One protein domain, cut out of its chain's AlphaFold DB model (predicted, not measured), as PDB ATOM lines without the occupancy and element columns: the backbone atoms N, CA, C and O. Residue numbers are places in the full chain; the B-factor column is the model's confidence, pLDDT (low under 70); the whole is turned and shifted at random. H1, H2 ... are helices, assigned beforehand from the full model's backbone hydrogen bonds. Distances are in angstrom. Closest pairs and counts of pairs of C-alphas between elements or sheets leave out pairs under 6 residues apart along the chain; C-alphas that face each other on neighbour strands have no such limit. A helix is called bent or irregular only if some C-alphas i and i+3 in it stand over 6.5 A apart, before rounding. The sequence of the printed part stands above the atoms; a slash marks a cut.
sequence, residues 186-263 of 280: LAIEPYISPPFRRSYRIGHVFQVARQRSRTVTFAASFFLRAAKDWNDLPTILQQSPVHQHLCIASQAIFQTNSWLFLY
ATOM      1  N   LEU A 186     -24.360  -3.617   2.288       74.81
ATOM      2  CA  LEU A 186     -23.440  -4.632   1.786       74.81
ATOM      3  C   LEU A 186     -22.204  -4.725   2.691       74.81
ATOM      4  O   LEU A 186     -21.508  -3.736   2.908       74.81
ATOM      5  N   ALA A 187     -21.880  -5.935   3.148       64.12
ATOM      6  CA  ALA A 187     -20.632  -6.205   3.853       64.12
ATOM      7  C   ALA A 187     -19.434  -5.969   2.909       64.12
ATOM      8  O   ALA A 187     -19.107  -6.806   2.068       64.12
ATOM      9  N   ILE A 188     -18.801  -4.798   3.022       69.94
ATOM     10  CA  ILE A 188     -17.636  -4.381   2.214       69.94
ATOM     11  C   ILE A 188     -16.320  -4.507   3.018       69.94
ATOM     12  O   ILE A 188     -15.231  -4.211   2.518       69.94
ATOM     13  N   GLU A 189     -16.393  -5.016   4.248       66.00
ATOM     14  CA  GLU A 189     -15.252  -5.509   5.027       66.00
ATOM     15  C   GLU A 189     -14.430  -6.512   4.181       66.00
ATOM     16  O   GLU A 189     -15.007  -7.414   3.565       66.00
ATOM     17  N   PRO A 190     -13.092  -6.371   4.069       69.69
ATOM     18  CA  PRO A 190     -12.197  -5.528   4.872       69.69
ATOM     19  C   PRO A 190     -11.818  -4.172   4.226       69.69
ATOM     20  O   PRO A 190     -10.855  -3.531   4.652       69.69
ATOM     21  N   TYR A 191     -12.472  -3.748   3.137       74.81
ATOM     22  CA  TYR A 191     -12.027  -2.586   2.345       74.81
ATOM     23  C   TYR A 191     -12.451  -1.236   2.920       74.81
ATOM     24  O   TYR A 191     -11.751  -0.243   2.718       74.81
ATOM     25  N   ILE A 192     -13.589  -1.202   3.609       82.94
ATOM     26  CA  ILE A 192     -14.091  -0.039   4.334       82.94
ATOM     27  C   ILE A 192     -14.229  -0.485   5.784       82.94
ATOM     28  O   ILE A 192     -15.203  -1.138   6.133       82.94
ATOM     29  N   SER A 193     -13.224  -0.174   6.596       84.19
ATOM     30  CA  SER A 193     -13.214  -0.464   8.028       84.19
ATOM     31  C   SER A 193     -12.750   0.768   8.803       84.19
ATOM     32  O   SER A 193     -12.018   1.602   8.252       84.19
ATOM     33  N   PRO A 194     -13.178   0.950  10.060       84.75
ATOM     34  CA  PRO A 194     -12.704   2.054  10.882       84.75
ATOM     35  C   PRO A 194     -11.200   1.909  11.187       84.75
ATOM     36  O   PRO A 194     -10.673   0.795  11.265       84.75
ATOM     37  N   PRO A 195     -10.462   3.021  11.357       85.44
ATOM     38  CA  PRO A 195      -9.051   2.968  11.714       85.44
ATOM     39  C   PRO A 195      -8.860   2.376  13.115       85.44
ATOM     40  O   PRO A 195      -9.584   2.727  14.042       85.44
ATOM     41  N   PHE A 196      -7.822   1.550  13.283       81.94
ATOM     42  CA  PHE A 196      -7.472   0.945  14.578       81.94
ATOM     43  C   PHE A 196      -7.188   1.989  15.672       81.94
ATOM     44  O   PHE A 196      -7.498   1.777  16.838       81.94
ATOM     45  N   ARG A 197      -6.604   3.136  15.298       78.12
ATOM     46  CA  ARG A 197      -6.457   4.301  16.180       78.12
ATOM     47  C   ARG A 197      -6.991   5.539  15.481       78.12
ATOM     48  O   ARG A 197      -6.630   5.804  14.334       78.12
ATOM     49  N   ARG A 198      -7.797   6.317  16.198       82.06
ATOM     50  CA  ARG A 198      -8.305   7.621  15.766       82.06
ATOM     51  C   ARG A 198      -7.620   8.714  16.582       82.06
ATOM     52  O   ARG A 198      -7.574   8.633  17.804       82.06
ATOM     53  N   SER A 199      -7.079   9.727  15.908       81.38
ATOM     54  CA  SER A 199      -6.564  10.922  16.587       81.38
ATOM     55  C   SER A 199      -7.730  11.738  17.137       81.38
ATOM     56  O   SER A 199      -8.654  12.031  16.387       81.38
ATOM     57  N   TYR A 200      -7.672  12.157  18.400       75.31
ATOM     58  CA  TYR A 200      -8.705  13.017  18.988       75.31
ATOM     59  C   TYR A 200      -8.702  14.440  18.404       75.31
ATOM     60  O   TYR A 200      -9.731  15.098  18.357       75.31
ATOM     61  N   ARG A 201      -7.542  14.915  17.922       74.44
ATOM     62  CA  ARG A 201      -7.378  16.284  17.395       74.44
ATOM     63  C   ARG A 201      -7.744  16.436  15.919       74.44
ATOM     64  O   ARG A 201      -8.126  17.517  15.501       74.44
ATOM     65  N   ILE A 202      -7.547  15.382  15.127       75.50
ATOM     66  CA  ILE A 202      -7.625  15.437  13.651       75.50
ATOM     67  C   ILE A 202      -8.609  14.389  13.103       75.50
ATOM     68  O   ILE A 202      -9.060  14.476  11.965       75.50
ATOM     69  N   GLY A 203      -8.936  13.363  13.890       73.88
ATOM     70  CA  GLY A 203      -9.820  12.284  13.468       73.88
ATOM     71  C   GLY A 203     -11.292  12.632  13.656       73.88
ATOM     72  O   GLY A 203     -11.669  13.352  14.574       73.88
ATOM     73  N   HIS A 204     -12.134  12.057  12.803       81.75
ATOM     74  CA  HIS A 204     -13.586  12.213  12.851       81.75
ATOM     75  C   HIS A 204     -14.300  10.854  12.871       81.75
ATOM     76  O   HIS A 204     -13.705   9.806  12.611       81.75
ATOM     77  N   VAL A 205     -15.597  10.867  13.196       83.06
ATOM     78  CA  VAL A 205     -16.389   9.650  13.450       83.06
ATOM     79  C   VAL A 205     -16.487   8.733  12.227       83.06
ATOM     80  O   VAL A 205     -16.387   7.516  12.371       83.06
ATOM     81  N   PHE A 206     -16.587   9.311  11.031       84.19
ATOM     82  CA  PHE A 206     -16.707   8.585   9.759       84.19
ATOM     83  C   PHE A 206     -15.364   8.283   9.084       84.19
ATOM     84  O   PHE A 206     -15.319   7.980   7.894       84.19
ATOM     85  N   GLN A 207     -14.250   8.412   9.807       85.94
ATOM     86  CA  GLN A 207     -12.930   8.171   9.240       85.94
ATOM     87  C   GLN A 207     -12.755   6.690   8.891       85.94
ATOM     88  O   GLN A 207     -13.093   5.819   9.692       85.94
ATOM     89  N   VAL A 208     -12.181   6.417   7.718       88.50
ATOM     90  CA  VAL A 208     -11.923   5.061   7.211       88.50
ATOM     91  C   VAL A 208     -10.429   4.745   7.272       88.50
ATOM     92  O   VAL A 208      -9.573   5.599   7.011       88.50
ATOM     93  N   ALA A 209     -10.095   3.500   7.606       86.88
ATOM     94  CA  ALA A 209      -8.735   2.991   7.636       86.88
ATOM     95  C   ALA A 209      -8.070   3.086   6.256       86.88
ATOM     96  O   ALA A 209      -8.580   2.604   5.243       86.88
ATOM     97  N   ARG A 210      -6.864   3.660   6.213       82.94
ATOM     98  CA  ARG A 210      -6.034   3.662   5.003       82.94
ATOM     99  C   ARG A 210      -5.191   2.393   4.966       82.94
ATOM    100  O   ARG A 210      -4.177   2.288   5.653       82.94
ATOM    101  N   GLN A 211      -5.611   1.439   4.142       80.12
ATOM    102  CA  GLN A 211      -4.856   0.213   3.883       80.12
ATOM    103  C   GLN A 211      -3.459   0.543   3.332       80.12
ATOM    104  O   GLN A 211      -3.309   1.391   2.447       80.12
ATOM    105  N   ARG A 212      -2.421  -0.136   3.836       80.00
ATOM    106  CA  ARG A 212      -1.044   0.054   3.355       80.00
ATOM    107  C   ARG A 212      -0.879  -0.585   1.978       80.00
ATOM    108  O   ARG A 212      -1.153  -1.769   1.790       80.00
ATOM    109  N   SER A 213      -0.379   0.180   1.013       81.38
ATOM    110  CA  SER A 213      -0.070  -0.324  -0.325       81.38
ATOM    111  C   SER A 213       1.414  -0.618  -0.497       81.38
ATOM    112  O   SER A 213       2.236   0.272  -0.318       81.38
ATOM    113  N   ARG A 214       1.754  -1.828  -0.959       81.25
ATOM    114  CA  ARG A 214       3.135  -2.199  -1.342       81.25
ATOM    115  C   ARG A 214       3.506  -1.811  -2.778       81.25
ATOM    116  O   ARG A 214       4.654  -1.944  -3.169       81.25
ATOM    117  N   THR A 215       2.531  -1.395  -3.590       83.00
ATOM    118  CA  THR A 215       2.742  -1.085  -5.015       83.00
ATOM    119  C   THR A 215       1.939   0.138  -5.429       83.00
ATOM    120  O   THR A 215       0.815   0.316  -4.954       83.00
ATOM    121  N   VAL A 216       2.471   0.908  -6.381       83.62
ATOM    122  CA  VAL A 216       1.819   2.106  -6.929       83.62
ATOM    123  C   VAL A 216       0.452   1.772  -7.535       83.62
ATOM    124  O   VAL A 216      -0.533   2.417  -7.209       83.62
ATOM    125  N   THR A 217       0.333   0.691  -8.315       81.62
ATOM    126  CA  THR A 217      -0.953   0.259  -8.907       81.62
ATOM    127  C   THR A 217      -2.032  -0.018  -7.856       81.62
ATOM    128  O   THR A 217      -3.212   0.223  -8.095       81.62
ATOM    129  N   PHE A 218      -1.646  -0.525  -6.678       82.75
ATOM    130  CA  PHE A 218      -2.604  -0.741  -5.595       82.75
ATOM    131  C   PHE A 218      -2.963   0.571  -4.890       82.75
ATOM    132  O   PHE A 218      -4.140   0.795  -4.613       82.75
ATOM    133  N   ALA A 219      -1.991   1.461  -4.673       84.38
ATOM    134  CA  ALA A 219      -2.251   2.810  -4.170       84.38
ATOM    135  C   ALA A 219      -3.233   3.581  -5.076       84.38
ATOM    136  O   ALA A 219      -4.113   4.280  -4.583       84.38
ATOM    137  N   ALA A 220      -3.135   3.368  -6.393       84.19
ATOM    138  CA  ALA A 220      -4.018   3.921  -7.423       84.19
ATOM    139  C   ALA A 220      -5.449   3.370  -7.402       84.19
ATOM    140  O   ALA A 220      -6.326   3.865  -8.114       84.19
ATOM    141  N   SER A 221      -5.681   2.275  -6.680       85.75
ATOM    142  CA  SER A 221      -6.962   1.585  -6.720       85.75
ATOM    143  C   SER A 221      -8.074   2.428  -6.095       85.75
ATOM    144  O   SER A 221      -7.836   3.273  -5.234       85.75
ATOM    145  N   PHE A 222      -9.309   2.158  -6.530       88.81
ATOM    146  CA  PHE A 222     -10.509   2.871  -6.092       88.81
ATOM    147  C   PHE A 222     -10.566   3.094  -4.574       88.81
ATOM    148  O   PHE A 222     -10.624   4.242  -4.156       88.81
ATOM    149  N   PHE A 223     -10.483   2.035  -3.760       87.75
ATOM    150  CA  PHE A 223     -10.676   2.141  -2.309       87.75
ATOM    151  C   PHE A 223      -9.613   2.995  -1.615       87.75
ATOM    152  O   PHE A 223      -9.964   3.822  -0.786       87.75
ATOM    153  N   LEU A 224      -8.328   2.849  -1.958       87.25
ATOM    154  CA  LEU A 224      -7.262   3.615  -1.296       87.25
ATOM    155  C   LEU A 224      -7.320   5.099  -1.666       87.25
ATOM    156  O   LEU A 224      -7.137   5.959  -0.803       87.25
ATOM    157  N   ARG A 225      -7.596   5.395  -2.940       88.75
ATOM    158  CA  ARG A 225      -7.769   6.766  -3.426       88.75
ATOM    159  C   ARG A 225      -9.011   7.416  -2.819       88.75
ATOM    160  O   ARG A 225      -8.918   8.515  -2.289       88.75
ATOM    161  N   ALA A 226     -10.138   6.709  -2.847       89.94
ATOM    162  CA  ALA A 226     -11.396   7.189  -2.299       89.94
ATOM    163  C   ALA A 226     -11.325   7.382  -0.780       89.94
ATOM    164  O   ALA A 226     -11.768   8.414  -0.304       89.94
ATOM    165  N   ALA A 227     -10.708   6.463  -0.030       90.06
ATOM    166  CA  ALA A 227     -10.539   6.599   1.419       90.06
ATOM    167  C   ALA A 227      -9.650   7.796   1.794       90.06
ATOM    168  O   ALA A 227      -9.896   8.448   2.804       90.06
ATOM    169  N   LYS A 228      -8.627   8.105   0.980       89.19
ATOM    170  CA  LYS A 228      -7.839   9.333   1.150       89.19
ATOM    171  C   LYS A 228      -8.735  10.560   0.977       89.19
ATOM    172  O   LYS A 228      -8.840  11.351   1.902       89.19
ATOM    173  N   ASP A 229      -9.402  10.667  -0.170       89.00
ATOM    174  CA  ASP A 229     -10.270  11.808  -0.474       89.00
ATOM    175  C   ASP A 229     -11.426  11.947   0.528       89.00
ATOM    176  O   ASP A 229     -11.827  13.056   0.849       89.00
ATOM    177  N   TRP A 230     -11.946  10.826   1.031       89.56
ATOM    178  CA  TRP A 230     -13.027  10.776   2.007       89.56
ATOM    179  C   TRP A 230     -12.605  11.331   3.362       89.56
ATOM    180  O   TRP A 230     -13.313  12.157   3.924       89.56
ATOM    181  N   ASN A 231     -11.444  10.914   3.868       88.81
ATOM    182  CA  ASN A 231     -10.929  11.387   5.153       88.81
ATOM    183  C   ASN A 231     -10.535  12.874   5.124       88.81
ATOM    184  O   ASN A 231     -10.470  13.500   6.175       88.81
ATOM    185  N   ASP A 232     -10.280  13.426   3.936       86.19
ATOM    186  CA  ASP A 232      -9.992  14.850   3.742       86.19
ATOM    187  C   ASP A 232     -11.287  15.700   3.634       86.19
ATOM    188  O   ASP A 232     -11.211  16.928   3.560       86.19
ATOM    189  N   LEU A 233     -12.483  15.085   3.601       85.44
ATOM    190  CA  LEU A 233     -13.761  15.810   3.529       85.44
ATOM    191  C   LEU A 233     -14.189  16.381   4.893       85.44
ATOM    192  O   LEU A 233     -14.002  15.732   5.925       85.44
ATOM    193  N   PRO A 234     -14.884  17.536   4.908       82.12
ATOM    194  CA  PRO A 234     -15.566  18.027   6.101       82.12
ATOM    195  C   PRO A 234     -16.601  17.022   6.625       82.12
ATOM    196  O   PRO A 234     -17.369  16.436   5.857       82.12
ATOM    197  N   THR A 235     -16.677  16.882   7.947       77.19
ATOM    198  CA  THR A 235     -17.543  15.910   8.638       77.19
ATOM    199  C   THR A 235     -19.029  16.078   8.326       77.19
ATOM    200  O   THR A 235     -19.745  15.084   8.222       77.19
ATOM    201  N   ILE A 236     -19.476  17.314   8.094       78.12
ATOM    202  CA  ILE A 236     -20.863  17.657   7.736       78.12
ATOM    203  C   ILE A 236     -21.303  16.909   6.466       78.12
ATOM    204  O   ILE A 236     -22.421  16.408   6.381       78.12
ATOM    205  N   LEU A 237     -20.409  16.777   5.481       77.81
ATOM    206  CA  LEU A 237     -20.728  16.110   4.217       77.81
ATOM    207  C   LEU A 237     -20.735  14.589   4.335       77.81
ATOM    208  O   LEU A 237     -21.464  13.925   3.606       77.81
ATOM    209  N   GLN A 238     -19.944  14.044   5.255       79.06
ATOM    210  CA  GLN A 238     -19.888  12.607   5.520       79.06
ATOM    211  C   GLN A 238     -21.114  12.123   6.308       79.06
ATOM    212  O   GLN A 238     -21.512  10.973   6.161       79.06
ATOM    213  N   GLN A 239     -21.706  12.992   7.134       77.81
ATOM    214  CA  GLN A 239     -22.885  12.685   7.950       77.81
ATOM    215  C   GLN A 239     -24.165  12.538   7.131       77.81
ATOM    216  O   GLN A 239     -25.040  11.765   7.511       77.81
ATOM    217  N   SER A 240     -24.297  13.287   6.032       74.38
ATOM    218  CA  SER A 240     -25.522  13.291   5.234       74.38
ATOM    219  C   SER A 240     -25.768  11.912   4.609       74.38
ATOM    220  O   SER A 240     -25.009  11.516   3.723       74.38
ATOM    221  N   PRO A 241     -26.859  11.201   4.958       65.81
ATOM    222  CA  PRO A 241     -27.217   9.950   4.289       65.81
ATOM    223  C   PRO A 241     -27.735  10.205   2.863       65.81
ATOM    224  O   PRO A 241     -27.742   9.310   2.016       65.81
ATOM    225  N   VAL A 242     -28.140  11.446   2.562       73.44
ATOM    226  CA  VAL A 242     -28.651  11.844   1.252       73.44
ATOM    227  C   VAL A 242     -27.486  12.038   0.282       73.44
ATOM    228  O   VAL A 242     -26.781  13.048   0.307       73.44
ATOM    229  N   HIS A 243     -27.318  11.073  -0.623       72.56
ATOM    230  CA  HIS A 243     -26.272  11.066  -1.652       72.56
ATOM    231  C   HIS A 243     -26.272  12.327  -2.541       72.56
ATOM    232  O   HIS A 243     -25.216  12.791  -2.973       72.56
ATOM    233  N   GLN A 244     -27.447  12.901  -2.822       69.50
ATOM    234  CA  GLN A 244     -27.563  14.110  -3.645       69.50
ATOM    235  C   GLN A 244     -26.864  15.315  -3.000       69.50
ATOM    236  O   GLN A 244     -26.154  16.038  -3.696       69.50
ATOM    237  N   HIS A 245     -26.982  15.483  -1.679       71.81
ATOM    238  CA  HIS A 245     -26.332  16.580  -0.957       71.81
ATOM    239  C   HIS A 245     -24.806  16.482  -1.046       71.81
ATOM    240  O   HIS A 245     -24.146  17.489  -1.294       71.81
ATOM    241  N   LEU A 246     -24.239  15.272  -0.946       77.00
ATOM    242  CA  LEU A 246     -22.797  15.079  -1.108       77.00
ATOM    243  C   LEU A 246     -22.340  15.385  -2.538       77.00
ATOM    244  O   LEU A 246     -21.310  16.032  -2.720       77.00
ATOM    245  N   CYS A 247     -23.083  14.963  -3.563       72.50
ATOM    246  CA  CYS A 247     -22.682  15.256  -4.938       72.50
ATOM    247  C   CYS A 247     -22.788  16.754  -5.267       72.50
ATOM    248  O   CYS A 247     -21.891  17.278  -5.920       72.50
ATOM    249  N   ILE A 248     -23.800  17.463  -4.758       72.69
ATOM    250  CA  ILE A 248     -23.924  18.922  -4.925       72.69
ATOM    251  C   ILE A 248     -22.805  19.650  -4.165       72.69
ATOM    252  O   ILE A 248     -22.104  20.481  -4.740       72.69
ATOM    253  N   ALA A 249     -22.577  19.303  -2.896       71.81
ATOM    254  CA  ALA A 249     -21.576  19.965  -2.066       71.81
ATOM    255  C   ALA A 249     -20.138  19.680  -2.524       71.81
ATOM    256  O   ALA A 249     -19.309  20.586  -2.564       71.81
ATOM    257  N   SER A 250     -19.832  18.445  -2.930       70.44
ATOM    258  CA  SER A 250     -18.526  18.123  -3.520       70.44
ATOM    259  C   SER A 250     -18.330  18.835  -4.857       70.44
ATOM    260  O   SER A 250     -17.227  19.291  -5.155       70.44
ATOM    261  N   GLN A 251     -19.395  19.007  -5.641       71.94
ATOM    262  CA  GLN A 251     -19.329  19.798  -6.856       71.94
ATOM    263  C   GLN A 251     -19.025  21.271  -6.560       71.94
ATOM    264  O   GLN A 251     -18.157  21.820  -7.225       71.94
ATOM    265  N   ALA A 252     -19.601  21.868  -5.514       63.47
ATOM    266  CA  ALA A 252     -19.217  23.209  -5.068       63.47
ATOM    267  C   ALA A 252     -17.743  23.272  -4.613       63.47
ATOM    268  O   ALA A 252     -16.975  24.075  -5.134       63.47
ATOM    269  N   ILE A 253     -17.299  22.366  -3.732       69.12
ATOM    270  CA  ILE A 253     -15.924  22.354  -3.187       69.12
ATOM    271  C   ILE A 253     -14.857  22.238  -4.281       69.12
ATOM    272  O   ILE A 253     -13.813  22.879  -4.206       69.12
ATOM    273  N   PHE A 254     -15.091  21.407  -5.298       62.03
ATOM    274  CA  PHE A 254     -14.104  21.165  -6.354       62.03
ATOM    275  C   PHE A 254     -14.291  22.049  -7.602       62.03
ATOM    276  O   PHE A 254     -13.516  21.894  -8.555       62.03
ATOM    277  N   GLN A 255     -15.297  22.938  -7.625       56.84
ATOM    278  CA  GLN A 255     -15.531  23.917  -8.701       56.84
ATOM    279  C   GLN A 255     -15.284  25.366  -8.270       56.84
ATOM    280  O   GLN A 255     -14.807  26.150  -9.084       56.84
ATOM    281  N   THR A 256     -15.546  25.720  -7.013       46.84
ATOM    282  CA  THR A 256     -15.202  27.028  -6.455       46.84
ATOM    283  C   THR A 256     -14.042  26.850  -5.489       46.84
ATOM    284  O   THR A 256     -14.189  26.152  -4.491       46.84
ATOM    285  N   ASN A 257     -12.911  27.523  -5.708       43.88
ATOM    286  CA  ASN A 257     -11.866  27.700  -4.683       43.88
ATOM    287  C   ASN A 257     -12.360  28.598  -3.519       43.88
ATOM    288  O   ASN A 257     -11.619  29.428  -3.007       43.88
ATOM    289  N   SER A 258     -13.635  28.504  -3.136       37.41
ATOM    290  CA  SER A 258     -14.278  29.384  -2.172       37.41
ATOM    291  C   SER A 258     -15.197  28.579  -1.260       37.41
ATOM    292  O   SER A 258     -16.209  28.023  -1.682       37.41
ATOM    293  N   TRP A 259     -14.825  28.535   0.018       39.66
ATOM    294  CA  TRP A 259     -15.546  27.857   1.097       39.66
ATOM    295  C   TRP A 259     -16.910  28.496   1.422       39.66
ATOM    296  O   TRP A 259     -17.698  27.922   2.172       39.66
ATOM    297  N   LEU A 260     -17.217  29.660   0.838       40.97
ATOM    298  CA  LEU A 260     -18.416  30.451   1.138       40.97
ATOM    299  C   LEU A 260     -19.730  29.794   0.675       40.97
ATOM    300  O   LEU A 260     -20.777  30.056   1.261       40.97
ATOM    301  N   PHE A 261     -19.698  28.886  -0.307       40.19
ATOM    302  CA  PHE A 261     -20.914  28.224  -0.805       40.19
ATOM    303  C   PHE A 261     -21.534  27.215   0.180       40.19
ATOM    304  O   PHE A 261     -22.734  26.947   0.103       40.19
ATOM    305  N   LEU A 262     -20.762  26.685   1.138       39.12
ATOM    306  CA  LEU A 262     -21.276  25.743   2.146       39.12
ATOM    307  C   LEU A 262     -22.260  26.401   3.130       39.12
ATOM    308  O   LEU A 262     -23.153  25.724   3.636       39.12
ATOM    309  N   TYR A 263     -22.150  27.713   3.362       40.00
ATOM    310  CA  TYR A 263     -23.003  28.432   4.317       40.00
ATOM    311  C   TYR A 263     -24.451  28.613   3.838       40.00
ATOM    312  O   TYR A 263     -25.361  28.686   4.662       40.00
TER     313      TYR A 263
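What this domain is: This is residues 186 to 263 of the 280 residues of the protein "Putative tick transposon" of Rhipicephalus microplus (UniProt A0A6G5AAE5). A loose string of five helices runs from H1 at one end to H5 at the other, with H2 near the middle, H3 and H4 meeting beyond it, and H5 folded back on the later part of H4. The long stretch of residues 186 to 215, with no named element, makes a wide loop in the half that holds H1 and H2, while residues 254 to 259 stick out at the turn from H4 to H5. The printed part has 78 residues with five named helices, H1 to H5 in chain order, and no named strand; the class is all helix, with under half of the residues, 37 of 78, in named elements. It is only just loose, close to compact, with a radius of gyration of the C-alphas of 14.1 A and spans of 39 by 29 by 28 A.

How they stand to each other: H4, residues 243 to 255, is the longest helix. With its residues 245 to 249 alone it touches H3, residues 235 to 239; the closest C-alphas, those of Leu 237 and Leu 246, are 5.8 A apart. With its residues 249 to 253 alone H4 touches H5, residues 259 to 263, closest at the C-alphas of Ala 252 and Phe 261, 6.8 A apart. H3 and H5 are apart. H2, residues 222 to 231, is close to H3 but not clearly touching, with the closest C-alphas, those of Trp 230 and Gln 238, 7.9 A apart. H2 is likewise close to H1, residues 216 to 219, but not clearly touching: the closest C-alphas, those of Ala 219 and Arg 225, are 6.8 A apart. H2 and H4 are apart. Every O i to N i+4 pair is within hydrogen-bond range in H2, H3 and H4; H5 has 0 of 1, but 2 of 2 O i to N i+3 pairs, and H1 is too short for an O i to N i+4 pair.

Where its parts are: H4 measures 18.2 A from C-alpha 243 at (-26.272, 11.066, -1.652) to C-alpha 255, and H2 measures 14.1 A. The short helices H1, H3 and H5 measure 5.0 A, 6.3 A and 8.1 A. H1 begins with C-alpha 216 at (1.819, 2.106, -6.929), and H5 ends with C-alpha 263 at (-23.003, 28.432, 4.317). H5 is neither bent nor irregular, but only just: C-alphas 259 and 262 are 6.2 A apart.

The domain as a whole: The two C-alphas farthest apart, those of Arg 214 and Tyr 263, are 40.7 A apart. The printed part has no cut, and the four links between successive helices are tight. The mean pLDDT of the printed part is 75.1; residues 187 to 190, 241, 244 and 252 to 263 are under 70, and H5 has a mean of 40.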